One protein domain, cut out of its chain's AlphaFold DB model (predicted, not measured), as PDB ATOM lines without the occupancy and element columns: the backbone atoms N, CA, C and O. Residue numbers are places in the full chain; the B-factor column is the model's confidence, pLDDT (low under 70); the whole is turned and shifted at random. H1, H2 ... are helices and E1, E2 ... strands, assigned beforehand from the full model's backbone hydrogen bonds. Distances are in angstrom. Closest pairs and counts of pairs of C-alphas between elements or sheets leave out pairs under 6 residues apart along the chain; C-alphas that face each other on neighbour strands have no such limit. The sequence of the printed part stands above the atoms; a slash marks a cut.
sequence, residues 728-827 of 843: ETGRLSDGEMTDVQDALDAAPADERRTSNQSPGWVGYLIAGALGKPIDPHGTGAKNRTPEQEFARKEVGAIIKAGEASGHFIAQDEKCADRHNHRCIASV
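What this domain is: This is residues 728 to 827 of the 843 residues of the protein "PriCT_2 domain-containing protein" of Nioella sp (UniProt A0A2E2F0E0). The short helix H2 is in the middle, between H1 and the longer H3, which stay apart from each other. At one end is a two-stranded hairpin, E1 and E2, and the long loop of residues 770 to 785 goes out to the end away from it. The printed part has 100 residues, with three named helices and two strands in the order H1 H2 H3 E1 E2; the sheet, E1 - E2, is antiparallel and the class is mixed, helices and strands. It is compact, with a radius of gyration of the C-alphas of 12.9 A, and spans 35 by 32 by 20 A.

How they stand to each other: H1, residues 734 to 746, touches H2, residues 762 to 769, at a steep tilt of 58 degrees, opposite ways; their closest C-alphas, of Val 740 and Ala 769, are 5.7 A apart. H2 touches H3, residues 786 to 805, about perpendicular at 76 degrees; H3 does so with residues 791 to 799 alone, and the closest C-alphas, of Gly 763 and Val 795, are 5.9 A apart. E1, residues 808 to 814, and E2, residues 820 to 826, form an antiparallel hairpin at 145 degrees, with N 809 and O 825 at 2.9 A and N 823 and O 811 at 2.8 A, within hydrogen-bond range. The closest C-alphas of H1 and E2, of Gln 741 and Ser 826, are 5.4 A apart. In H1, H2 and H3 every O i to N i+4 pair is within hydrogen-bond range.

Where its parts are: H1 begins at C-alpha 734 (126.146, 8.980, 103.468) and is 18.3 A long from first to last C-alpha; H2 is 10.9 A. H3, 28.6 A, begins at C-alpha 786 (118.089, 35.500, 100.263). E1 is 17.7 A; E2, 17.8 A, ends at C-alpha 826 (120.572, 11.160, 116.106).

The domain as a whole: The C-alphas farthest apart, of Glu 728 and Arg 818, are 36.8 A apart. The printed part has no cut. The links H1 to H2 and H2 to H3 are long. No printed residue is under 70 in pLDDT.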
ATOM      1  N   GLU A 728     113.487  13.753  99.408       73.06
ATOM      2  CA  GLU A 728     114.534  13.877  98.388       73.06
ATOM      3  C   GLU A 728     115.294  15.199  98.514       73.06
ATOM      4  O   GLU A 728     116.519  15.189  98.480       73.06
ATOM      5  N   THR A 729     114.597  16.318  98.745       71.00
ATOM      6  CA  THR A 729     115.213  17.641  98.947       71.00
ATOM      7  C   THR A 729     116.125  17.671 100.171       71.00
ATOM      8  O   THR A 729     117.155  18.335 100.164       71.00
ATOM      9  N   GLY A 730     115.736  16.973 101.242       73.44
ATOM     10  CA  GLY A 730     116.518  16.870 102.473       73.44
ATOM     11  C   GLY A 730     117.454  15.660 102.528       73.44
ATOM     12  O   GLY A 730     118.012  15.396 103.594       73.44
ATOM     13  N   ARG A 731     117.589  14.885 101.441       81.00
ATOM     14  CA  ARG A 731     118.458  13.705 101.418       81.00
ATOM     15  C   ARG A 731     119.916  14.155 101.425       81.00
ATOM     16  O   ARG A 731     120.372  14.816 100.502       81.00
ATOM     17  N   LEU A 732     120.639  13.726 102.448       84.38
ATOM     18  CA  LEU A 732     122.085  13.881 102.546       84.38
ATOM     19  C   LEU A 732     122.786  12.683 101.896       84.38
ATOM     20  O   LEU A 732     122.227  11.580 101.872       84.38
ATOM     21  N   SER A 733     124.006  12.881 101.397       85.56
ATOM     22  CA  SER A 733     124.908  11.761 101.113       85.56
ATOM     23  C   SER A 733     125.269  11.010 102.401       85.56
ATOM     24  O   SER A 733     125.134  11.549 103.499       85.56
ATOM     25  N   ASP A 734     125.761   9.774 102.290       82.38
ATOM     26  CA  ASP A 734     126.146   8.980 103.468       82.38
ATOM     27  C   ASP A 734     127.218   9.687 104.324       82.38
ATOM     28  O   ASP A 734     127.183   9.616 105.554       82.38
ATOM     29  N   GLY A 735     128.138  10.416 103.679       83.75
ATOM     30  CA  GLY A 735     129.153  11.228 104.357       83.75
ATOM     31  C   GLY A 735     128.543  12.409 105.111       83.75
ATOM     32  O   GLY A 735     128.728  12.525 106.316       83.75
ATOM     33  N   GLU A 736     127.726  13.219 104.435       89.38
ATOM     34  CA  GLU A 736     127.040  14.367 105.050       89.38
ATOM     35  C   GLU A 736     126.083  13.949 106.177       89.38
ATOM     36  O   GLU A 736     125.964  14.642 107.188       89.38
ATOM     37  N   MET A 737     125.397  12.809 106.031       90.88
ATOM     38  CA  MET A 737     124.557  12.247 107.090       90.88
ATOM     39  C   MET A 737     125.400  11.870 108.308       90.88
ATOM     40  O   MET A 737     124.999  12.166 109.432       90.88
ATOM     41  N   THR A 738     126.570  11.262 108.095       89.19
ATOM     42  CA  THR A 738     127.505  10.925 109.178       89.19
ATOM     43  C   THR A 738     127.985  12.188 109.892       89.19
ATOM     44  O   THR A 738     127.875  12.262 111.114       89.19
ATOM     45  N   ASP A 739     128.404  13.215 109.147       90.69
ATOM     46  CA  ASP A 739     128.857  14.494 109.710       90.69
ATOM     47  C   ASP A 739     127.762  15.168 110.553       90.69
ATOM     48  O   ASP A 739     128.016  15.676 111.648       90.69
ATOM     49  N   VAL A 740     126.510  15.132 110.080       92.56
ATOM     50  CA  VAL A 740     125.357  15.662 110.820       92.56
ATOM     51  C   VAL A 740     125.056  14.837 112.073       92.56
ATOM     52  O   VAL A 740     124.775  15.415 113.124       92.56
ATOM     53  N   GLN A 741     125.100  13.505 111.996       91.50
ATOM     54  CA  GLN A 741     124.865  12.638 113.153       91.50
ATOM     55  C   GLN A 741     125.955  12.797 114.218       91.50
ATOM     56  O   GLN A 741     125.626  12.890 115.399       91.50
ATOM     57  N   ASP A 742     127.223  12.902 113.822       91.38
ATOM     58  CA  ASP A 742     128.332  13.129 114.750       91.38
ATOM     59  C   ASP A 742     128.265  14.527 115.382       91.38
ATOM     60  O   ASP A 742     128.497  14.671 116.585       91.38
ATOM     61  N   ALA A 743     127.853  15.551 114.622       92.50
ATOM     62  CA  ALA A 743     127.578  16.875 115.174       92.50
ATOM     63  C   ALA A 743     126.440  16.838 116.211       92.50
ATOM     64  O   ALA A 743     126.570  17.431 117.283       92.50
ATOM     65  N   LEU A 744     125.346  16.117 115.929       92.50
ATOM     66  CA  LEU A 744     124.232  15.921 116.867       92.50
ATOM     67  C   LEU A 744     124.662  15.162 118.129       92.50
ATOM     68  O   LEU A 744     124.277  15.550 119.230       92.50
ATOM     69  N   ASP A 745     125.466  14.110 117.995       91.75
ATOM     70  CA  ASP A 745     125.934  13.308 119.130       91.75
ATOM     71  C   ASP A 745     126.893  14.093 120.040       91.75
ATOM     72  O   ASP A 745     126.889  13.908 121.260       91.75
ATOM     73  N   ALA A 746     127.703  14.986 119.464       91.19
ATOM     74  CA  ALA A 746     128.632  15.833 120.205       91.19
ATOM     75  C   ALA A 746     127.950  17.023 120.910       91.19
ATOM     76  O   ALA A 746     128.523  17.585 121.848       91.19
ATOM     77  N   ALA A 747     126.750  17.420 120.476       91.38
ATOM     78  CA  ALA A 747     126.074  18.620 120.960       91.38
ATOM     79  C   ALA A 747     125.173  18.366 122.191       91.38
ATOM     80  O   ALA A 747     124.401  17.394 122.233       91.38
ATOM     81  N   PRO A 748     125.181  19.267 123.195       91.50
ATOM     82  CA  PRO A 748     124.269  19.179 124.332       91.50
ATOM     83  C   PRO A 748     122.809  19.392 123.898       91.50
ATOM     84  O   PRO A 748     122.528  20.034 122.887       91.50
ATOM     85  N   ALA A 749     121.856  18.905 124.701       87.50
ATOM     86  CA  ALA A 749     120.418  19.035 124.419       87.50
ATOM     87  C   ALA A 749     119.978  20.494 124.168       87.50
ATOM     88  O   ALA A 749     119.088  20.756 123.361       87.50
ATOM     89  N   ASP A 750     120.637  21.460 124.816       88.25
ATOM     90  CA  ASP A 750     120.372  22.889 124.635       88.25
ATOM     91  C   ASP A 750     120.595  23.413 123.222       88.25
ATOM     92  O   ASP A 750     119.989  24.422 122.886       88.25
ATOM     93  N   GLU A 751     121.398  22.739 122.404       90.44
ATOM     94  CA  GLU A 751     121.716  23.134 121.024       90.44
ATOM     95  C   GLU A 751     120.952  22.301 119.982       90.44
ATOM     96  O   GLU A 751     121.083  22.518 118.777       90.44
ATOM     97  N   ARG A 752     120.118  21.357 120.436       93.50
ATOM     98  CA  ARG A 752     119.391  20.404 119.585       93.50
ATOM     99  C   ARG A 752     117.877  20.588 119.616       93.50
ATOM    100  O   ARG A 752     117.128  19.667 119.308       93.50
ATOM    101  N   ARG A 753     117.380  21.766 119.973       92.06
ATOM    102  CA  ARG A 753     115.943  22.038 120.117       92.06
ATOM    103  C   ARG A 753     115.235  22.025 118.758       92.06
ATOM    104  O   ARG A 753     115.758  22.503 117.753       92.06
ATOM    105  N   THR A 754     114.001  21.529 118.734       90.75
ATOM    106  CA  THR A 754     113.189  21.414 117.501       90.75
ATOM    107  C   THR A 754     112.694  22.763 116.973       90.75
ATOM    108  O   THR A 754     112.615  22.975 115.763       90.75
ATOM    109  N   SER A 755     112.364  23.695 117.869       88.94
ATOM    110  CA  SER A 755     111.773  24.985 117.502       88.94
ATOM    111  C   SER A 755     112.783  25.911 116.826       88.94
ATOM    112  O   SER A 755     113.785  26.295 117.429       88.94
ATOM    113  N   ASN A 756     112.460  26.364 115.612       86.69
ATOM    114  CA  ASN A 756     113.290  27.290 114.834       86.69
ATOM    115  C   ASN A 756     113.357  28.727 115.381       86.69
ATOM    116  O   ASN A 756     114.104  29.543 114.836       86.69
ATOM    117  N   GLN A 757     112.580  29.034 116.427       85.12
ATOM    118  CA  GLN A 757     112.628  30.294 117.177       85.12
ATOM    119  C   GLN A 757     113.603  30.232 118.358       85.12
ATOM    120  O   GLN A 757     113.829  31.238 119.024       85.12
ATOM    121  N   SER A 758     114.138  29.050 118.666       86.75
ATOM    122  CA  SER A 758     115.003  28.867 119.822       86.75
ATOM    123  C   SER A 758     116.452  29.276 119.522       86.75
ATOM    124  O   SER A 758     116.934  28.996 118.420       86.75
ATOM    125  N   PRO A 759     117.189  29.845 120.499       86.62
ATOM    126  CA  PRO A 759     118.652  29.959 120.418       86.62
ATOM    127  C   PRO A 759     119.337  28.615 120.221       86.62
ATOM    128  O   PRO A 759     120.367  28.546 119.566       86.62
ATOM    129  N   GLY A 760     118.712  27.556 120.726       89.44
ATOM    130  CA  GLY A 760     119.170  26.185 120.618       89.44
ATOM    131  C   GLY A 760     118.652  25.419 119.415       89.44
ATOM    132  O   GLY A 760     118.549  24.203 119.505       89.44
ATOM    133  N   TRP A 761     118.179  26.080 118.356       94.25
ATOM    134  CA  TRP A 761     117.582  25.358 117.234       94.25
ATOM    135  C   TRP A 761     118.609  24.456 116.544       94.25
ATOM    136  O   TRP A 761     119.622  24.937 116.038       94.25
ATOM    137  N   VAL A 762     118.280  23.166 116.431       94.25
ATOM    138  CA  VAL A 762     119.134  22.136 115.818       94.25
ATOM    139  C   VAL A 762     119.575  22.477 114.389       94.25
ATOM    140  O   VAL A 762     120.614  22.022 113.922       94.25
ATOM    141  N   GLY A 763     118.815  23.321 113.686       93.06
ATOM    142  CA  GLY A 763     119.175  23.753 112.343       93.06
ATOM    143  C   GLY A 763     120.495  24.526 112.267       93.06
ATOM    144  O   GLY A 763     121.186  24.412 111.262       93.06
ATOM    145  N   TYR A 764     120.902  25.251 113.315       93.94
ATOM    146  CA  TYR A 764     122.210  25.920 113.317       93.94
ATOM    147  C   TYR A 764     123.363  24.910 113.326       93.94
ATOM    148  O   TYR A 764     124.360  25.105 112.636       93.94
ATOM    149  N   LEU A 765     123.191  23.808 114.056       92.88
ATOM    150  CA  LEU A 765     124.170  22.729 114.148       92.88
ATOM    151  C   LEU A 765     124.291  21.973 112.818       92.88
ATOM    152  O   LEU A 765     125.394  21.790 112.310       92.88
ATOM    153  N   ILE A 766     123.152  21.611 112.217       94.00
ATOM    154  CA  ILE A 766     123.103  20.952 110.901       94.00
ATOM    155  C   ILE A 766     123.707  21.857 109.822       94.00
ATOM    156  O   ILE A 766     124.490  21.397 108.996       94.00
ATOM    157  N   ALA A 767     123.387  23.154 109.839       93.31
ATOM    158  CA  ALA A 767     123.975  24.112 108.909       93.31
ATOM    159  C   ALA A 767     125.501  24.190 109.057       93.31
ATOM    160  O   ALA A 767     126.203  24.215 108.050       93.31
ATOM    161  N   GLY A 768     126.009  24.192 110.294       92.25
ATOM    162  CA  GLY A 768     127.442  24.190 110.583       92.25
ATOM    163  C   GLY A 768     128.152  22.941 110.061       92.25
ATOM    164  O   GLY A 768     129.182  23.071 109.403       92.25
ATOM    165  N   ALA A 769     127.574  21.756 110.285       91.75
ATOM    166  CA  ALA A 769     128.119  20.486 109.799       91.75
ATOM    167  C   ALA A 769     128.210  20.436 108.264       91.75
ATOM    168  O   ALA A 769     129.175  19.921 107.714       91.75
ATOM    169  N   LEU A 770     127.233  21.031 107.576       91.62
ATOM    170  CA  LEU A 770     127.134  21.021 106.113       91.62
ATOM    171  C   LEU A 770     127.719  22.275 105.438       91.62
ATOM    172  O   LEU A 770     127.562  22.454 104.230       91.62
ATOM    173  N   GLY A 771     128.330  23.189 106.199       89.81
ATOM    174  CA  GLY A 771     128.871  24.448 105.673       89.81
ATOM    175  C   GLY A 771     127.824  25.377 105.038       89.81
ATOM    176  O   GLY A 771     128.153  26.181 104.166       89.81
ATOM    177  N   LYS A 772     126.551  25.272 105.440       88.44
ATOM    178  CA  LYS A 772     125.448  26.064 104.879       88.44
ATOM    179  C   LYS A 772     125.415  27.469 105.504       88.44
ATOM    180  O   LYS A 772     125.470  27.593 106.730       88.44
ATOM    181  N   PRO A 773     125.271  28.541 104.702       88.50
ATOM    182  CA  PRO A 773     125.364  29.916 105.187       88.50
ATOM    183  C   PRO A 773     124.055  30.365 105.851       88.50
ATOM    184  O   PRO A 773     123.271  31.098 105.257       88.50
ATOM    185  N   ILE A 774     123.795  29.915 107.079       89.81
ATOM    186  CA  ILE A 774     122.611  30.315 107.852       89.81
ATOM    187  C   ILE A 774     122.854  31.609 108.645       89.81
ATOM    188  O   ILE A 774     123.989  31.965 108.961       89.81
ATOM    189  N   ASP A 775     121.786  32.340 108.966       87.56
ATOM    190  CA  ASP A 775     121.864  33.555 109.775       87.56
ATOM    191  C   ASP A 775     122.207  33.266 111.251       87.56
ATOM    192  O   ASP A 775     121.762  32.252 111.796       87.56
ATOM    193  N   PRO A 776     122.932  34.167 111.947       82.50
ATOM    194  CA  PRO A 776     123.115  34.065 113.392       82.50
ATOM    195  C   PRO A 776     121.777  34.112 114.137       82.50
ATOM    196  O   PRO A 776     120.834  34.796 113.719       82.50
ATOM    197  N   HIS A 777     121.710  33.451 115.295       81.19
ATOM    198  CA  HIS A 777     120.533  33.520 116.157       81.19
ATOM    199  C   HIS A 777     120.137  34.974 116.481       81.19
ATOM    200  O   HIS A 777     120.980  35.828 116.747       81.19
ATOM    201  N   GLY A 778     118.827  35.240 116.491       76.75
ATOM    202  CA  GLY A 778     118.268  36.568 116.756       76.75
ATOM    203  C   GLY A 778     118.152  37.455 115.515       76.75
ATOM    204  O   GLY A 778     117.542  38.522 115.591       76.75
ATOM    205  N   THR A 779     118.653  37.012 114.357       82.06
ATOM    206  CA  THR A 779     118.416  37.712 113.091       82.06
ATOM    207  C   THR A 779     116.934  37.620 112.729       82.06
ATOM    208  O   THR A 779     116.385  36.548 112.451       82.06
ATOM    209  N   GLY A 780     116.256  38.769 112.765       77.75
ATOM    210  CA  GLY A 780     114.856  38.873 112.365       77.75
ATOM    211  C   GLY A 780     114.676  38.543 110.882       77.75
ATOM    212  O   GLY A 780     115.544  38.846 110.068       77.75
ATOM    213  N   ALA A 781     113.521  37.983 110.509       77.06
ATOM    214  CA  ALA A 781     113.245  37.519 109.142       77.06
ATOM    215  C   ALA A 781     113.455  38.587 108.046       77.06
ATOM    216  O   ALA A 781     113.759  38.247 106.911       77.06
ATOM    217  N   LYS A 782     113.322  39.880 108.377       78.56
ATOM    218  CA  LYS A 782     113.550  40.998 107.443       78.56
ATOM    219  C   LYS A 782     115.030  41.312 107.181       78.56
ATOM    220  O   LYS A 782     115.320  42.005 106.216       78.56
ATOM    221  N   ASN A 783     115.935  40.834 108.035       84.62
ATOM    222  CA  ASN A 783     117.366  41.151 107.996       84.62
ATOM    223  C   ASN A 783     118.217  40.003 107.429       84.62
ATOM    224  O   ASN A 783     119.438  40.117 107.399       84.62
ATOM    225  N   ARG A 784     117.591  38.894 107.019       85.81
ATOM    226  CA  ARG A 784     118.282  37.755 106.406       85.81
ATOM    227  C   ARG A 784     118.502  38.007 104.925       85.81
ATOM    228  O   ARG A 784     117.609  38.523 104.248       85.81
ATOM    229  N   THR A 785     119.661  37.606 104.413       85.75
ATOM    230  CA  THR A 785     119.888  37.593 102.964       85.75
ATOM    231  C   THR A 785     119.055  36.483 102.303       85.75
ATOM    232  O   THR A 785     118.645  35.530 102.980       85.75
ATOM    233  N   PRO A 786     118.777  36.568 100.989       77.31
ATOM    234  CA  PRO A 786     118.089  35.500 100.263       77.31
ATOM    235  C   PRO A 786     118.762  34.128 100.415       77.31
ATOM    236  O   PRO A 786     118.068  33.120 100.529       77.31
ATOM    237  N   GLU A 787     120.092  34.096 100.468       80.94
ATOM    238  CA  GLU A 787     120.902  32.884 100.626       80.94
ATOM    239  C   GLU A 787     120.733  32.280 102.026       80.94
ATOM    240  O   GLU A 787     120.569  31.068 102.158       80.94
ATOM    241  N   GLN A 788     120.683  33.118 103.068       87.38
ATOM    242  CA  GLN A 788     120.449  32.678 104.448       87.38
ATOM    243  C   GLN A 788     119.044  32.109 104.645       87.38
ATOM    244  O   GLN A 788     118.866  31.065 105.273       87.38
ATOM    245  N   GLU A 789     118.028  32.772 104.089       85.06
ATOM    246  CA  GLU A 789     116.645  32.296 104.165       85.06
ATOM    247  C   GLU A 789     116.454  30.998 103.356       85.06
ATOM    248  O   GLU A 789     115.706  30.112 103.781       85.06
ATOM    249  N   PHE A 790     117.158  30.846 102.227       81.62
ATOM    250  CA  PHE A 790     117.218  29.596 101.466       81.62
ATOM    251  C   PHE A 790     117.849  28.467 102.291       81.62
ATOM    252  O   PHE A 790     117.195  27.445 102.511       81.62
ATOM    253  N   ALA A 791     119.054  28.682 102.826       86.69
ATOM    254  CA  ALA A 791     119.768  27.708 103.652       86.69
ATOM    255  C   ALA A 791     118.933  27.271 104.867       86.69
ATOM    256  O   ALA A 791     118.857  26.087 105.192       86.69
ATOM    257  N   ARG A 792     118.218  28.207 105.505       88.38
ATOM    258  CA  ARG A 792     117.324  27.909 106.634       88.38
ATOM    259  C   ARG A 792     116.187  26.955 106.255       88.38
ATOM    260  O   ARG A 792     115.818  26.095 107.057       88.38
ATOM    261  N   LYS A 793     115.614  27.100 105.056       86.06
ATOM    262  CA  LYS A 793     114.548  26.216 104.556       86.06
ATOM    263  C   LYS A 793     115.080  24.851 104.135       86.06
ATOM    264  O   LYS A 793     114.438  23.853 104.455       86.06
ATOM    265  N   GLU A 794     116.238  24.818 103.486       83.06
ATOM    266  CA  GLU A 794     116.939  23.588 103.107       83.06
ATOM    267  C   GLU A 794     117.260  22.737 104.347       83.06
ATOM    268  O   GLU A 794     116.866  21.576 104.432       83.06
ATOM    269  N   VAL A 795     117.836  23.347 105.386       89.56
ATOM    270  CA  VAL A 795     118.083  22.700 106.685       89.56
ATOM    271  C   VAL A 795     116.790  22.203 107.335       89.56
ATOM    272  O   VAL A 795     116.742  21.108 107.892       89.56
ATOM    273  N   GLY A 796     115.703  22.970 107.233       89.12
ATOM    274  CA  GLY A 796     114.383  22.521 107.675       89.12
ATOM    275  C   GLY A 796     113.878  21.275 106.933       89.12
ATOM    276  O   GLY A 796     113.220  20.434 107.549       89.12
ATOM    277  N   ALA A 797     114.175  21.140 105.637       85.12
ATOM    278  CA  ALA A 797     113.855  19.945 104.855       85.12
ATOM    279  C   ALA A 797     114.726  18.750 105.273       85.12
ATOM    280  O   ALA A 797     114.186  17.660 105.447       85.12
ATOM    281  N   ILE A 798     116.019  18.968 105.535       89.31
ATOM    282  CA  ILE A 798     116.951  17.947 106.047       89.31
ATOM    283  C   ILE A 798     116.465  17.371 107.381       89.31
ATOM    284  O   ILE A 798     116.395  16.153 107.531       89.31
ATOM    285  N   ILE A 799     116.051  18.222 108.330       90.44
ATOM    286  CA  ILE A 799     115.502  17.768 109.623       90.44
ATOM    287  C   ILE A 799     114.301  16.841 109.392       90.44
ATOM    288  O   ILE A 799     114.268  15.724 109.905       90.44
ATOM    289  N   LYS A 800     113.340  17.267 108.563       88.50
ATOM    290  CA  LYS A 800     112.139  16.474 108.261       88.50
ATOM    291  C   LYS A 800     112.464  15.165 107.539       88.50
ATOM    292  O   LYS A 800     111.842  14.145 107.825       88.50
ATOM    293  N   ALA A 801     113.411  15.181 106.604       85.50
ATOM    294  CA  ALA A 801     113.839  13.996 105.867       85.50
ATOM    295  C   ALA A 801     114.540  12.984 106.787       85.50
ATOM    296  O   ALA A 801     114.278  11.781 106.704       85.50
ATOM    297  N   GLY A 802     115.383  13.457 107.705       87.38
ATOM    298  CA  GLY A 802     116.016  12.609 108.710       87.38
ATOM    299  C   GLY A 802     115.016  12.012 109.705       87.38
ATOM    300  O   GLY A 802     115.119  10.829 110.017       87.38
ATOM    301  N   GLU A 803     113.987  12.761 110.123       88.38
ATOM    302  CA  GLU A 803     112.883  12.220 110.934       88.38
ATOM    303  C   GLU A 803     112.076  11.161 110.166       88.38
ATOM    304  O   GLU A 803     111.833  10.068 110.675       88.38
ATOM    305  N   ALA A 804     111.705  11.445 108.913       85.31
ATOM    306  CA  ALA A 804     110.928  10.527 108.078       85.31
ATOM    307  C   ALA A 804     111.687   9.229 107.748       85.31
ATOM    308  O   ALA A 804     111.086   8.159 107.658       85.31
ATOM    309  N   SER A 805     113.008   9.313 107.581       83.50
ATOM    310  CA  SER A 805     113.876   8.152 107.344       83.50
ATOM    311  C   SER A 805     114.281   7.417 108.629       83.50
ATOM    312  O   SER A 805     114.843   6.320 108.556       83.50
ATOM    313  N   GLY A 806     113.964   7.983 109.798       86.25
ATOM    314  CA  GLY A 806     114.291   7.437 111.112       86.25
ATOM    315  C   GLY A 806     115.754   7.608 111.526       86.25
ATOM    316  O   GLY A 806     116.181   6.937 112.459       86.25
ATOM    317  N   HIS A 807     116.519   8.468 110.845       89.00
ATOM    318  CA  HIS A 807     117.878   8.853 111.246       89.00
ATOM    319  C   HIS A 807     117.879   9.911 112.352       89.00
ATOM    320  O   HIS A 807     118.877  10.032 113.062       89.00
ATOM    321  N   PHE A 808     116.778  10.653 112.503       93.44
ATOM    322  CA  PHE A 808     116.546  11.614 113.578       93.44
ATOM    323  C   PHE A 808     115.281  11.245 114.357       93.44
ATOM    324  O   PHE A 808     114.308  10.757 113.780       93.44
ATOM    325  N   ILE A 809     115.272  11.514 115.661       92.88
ATOM    326  CA  ILE A 809     114.090  11.344 116.513       92.88
ATOM    327  C   ILE A 809     113.865  12.583 117.378       92.88
ATOM    328  O   ILE A 809     114.786  13.086 118.020       92.88
ATOM    329  N   ALA A 810     112.623  13.069 117.408       91.88
ATOM    330  CA  ALA A 810     112.213  14.121 118.328       91.88
ATOM    331  C   ALA A 810     111.834  13.525 119.689       91.88
ATOM    332  O   ALA A 810     110.898  12.728 119.779       91.88
ATOM    333  N   GLN A 811     112.511  13.957 120.751       91.69
ATOM    334  CA  GLN A 811     112.306  13.480 122.120       91.69
ATOM    335  C   GLN A 811     112.420  14.621 123.137       91.69
ATOM    336  O   GLN A 811     113.043  15.646 122.865       91.69
ATOM    337  N   ASP A 812     111.807  14.460 124.309       91.75
ATOM    338  CA  ASP A 812     111.920  15.443 125.388       91.75
ATOM    339  C   ASP A 812     113.199  15.187 126.195       91.75
ATOM    340  O   ASP A 812     113.362  14.129 126.806       91.75
ATOM    341  N   GLU A 813     114.098  16.168 126.216       89.44
ATOM    342  CA  GLU A 813     115.366  16.111 126.945       89.44
ATOM    343  C   GLU A 813     115.447  17.243 127.970       89.44
ATOM    344  O   GLU A 813     114.911  18.337 127.771       89.44
ATOM    345  N   LYS A 814     116.125  16.982 129.090       87.19
ATOM    346  CA  LYS A 814     116.334  17.980 130.139       87.19
ATOM    347  C   LYS A 814     117.490  18.905 129.759       87.19
ATOM    348  O   LYS A 814     118.636  18.470 129.696       87.19
ATOM    349  N   CYS A 815     117.177  20.178 129.563       82.25
ATOM    350  CA  CYS A 815     118.123  21.230 129.194       82.25
ATOM    351  C   CYS A 815     118.791  21.889 130.417       82.25
ATOM    352  O   CYS A 815     118.391  21.665 131.566       82.25
ATOM    353  N   ALA A 816     119.796  22.740 130.188       79.69
ATOM    354  CA  ALA A 816     120.542  23.457 131.228       79.69
ATOM    355  C   ALA A 816     119.670  24.406 132.067       79.69
ATOM    356  O   ALA A 816     119.964  24.641 133.240       79.69
ATOM    357  N   ASP A 817     118.555  24.891 131.513       80.06
ATOM    358  CA  ASP A 817     117.533  25.656 132.242       80.06
ATOM    359  C   ASP A 817     116.667  24.789 133.181       80.06
ATOM    360  O   ASP A 817     115.775  25.297 133.858       80.06
ATOM    361  N   ARG A 818     116.972  23.487 133.274       79.81
ATOM    362  CA  ARG A 818     116.309  22.462 134.091       79.81
ATOM    363  C   ARG A 818     114.871  22.151 133.677       79.81
ATOM    364  O   ARG A 818     114.216  21.381 134.386       79.81
ATOM    365  N   HIS A 819     114.411  22.671 132.542       84.25
ATOM    366  CA  HIS A 819     113.141  22.309 131.931       84.25
ATOM    367  C   HIS A 819     113.347  21.252 130.841       84.25
ATOM    368  O   HIS A 819     114.428  21.122 130.264       84.25
ATOM    369  N   ASN A 820     112.302  20.468 130.581       87.00
ATOM    370  CA  ASN A 820     112.301  19.549 129.450       87.00
ATOM    371  C   ASN A 820     111.927  20.328 128.191       87.00
ATOM    372  O   ASN A 820     110.880  20.981 128.162       87.00
ATOM    373  N   HIS A 821     112.763  20.233 127.163       89.75
ATOM    374  CA  HIS A 821     112.476  20.773 125.838       89.75
ATOM    375  C   HIS A 821     112.507  19.658 124.810       89.75
ATOM    376  O   HIS A 821     113.269  18.698 124.922       89.75
ATOM    377  N   ARG A 822     111.707  19.829 123.760       93.38
ATOM    378  CA  ARG A 822     111.675  18.890 122.648       93.38
ATOM    379  C   ARG A 822     112.890  19.089 121.749       93.38
ATOM    380  O   ARG A 822     113.003  20.126 121.078       93.38
ATOM    381  N   CYS A 823     113.768  18.097 121.729       92.38
ATOM    382  CA  CYS A 823     115.056  18.095 121.043       92.38
ATOM    383  C   CYS A 823     115.108  17.009 119.961       92.38
ATOM    384  O   CYS A 823     114.347  16.046 120.005       92.38
ATOM    385  N   ILE A 824     115.990  17.181 118.979       93.88
ATOM    386  CA  ILE A 824     116.302  16.191 117.950       93.88
ATOM    387  C   ILE A 824     117.552  15.421 118.374       93.88
ATOM    388  O   ILE A 824     118.598  16.019 118.622       93.88
ATOM    389  N   ALA A 825     117.455  14.099 118.439       91.06
ATOM    390  CA  ALA A 825     118.589  13.204 118.639       91.06
ATOM    391  C   ALA A 825     118.892  12.421 117.359       91.06
ATOM    392  O   ALA A 825     117.991  12.148 116.559       91.06
ATOM    393  N   SER A 826     120.162  12.061 117.177       90.50
ATOM    394  CA  SER A 826     120.572  11.160 116.106       90.50
ATOM    395  C   SER A 826     120.170   9.717 116.446       90.50
ATOM    396  O   SER A 826     120.106   9.317 117.611       90.50
ATOM    397  N   VAL A 827     119.875   8.928 115.418       86.06
ATOM    398  CA  VAL A 827     119.635   7.490 115.515       86.06
ATOM    399  C   VAL A 827     120.613   6.802 114.572       86.06
ATOM    400  O   VAL A 827     120.435   6.792 113.352       86.06
TER     401      VAL A 827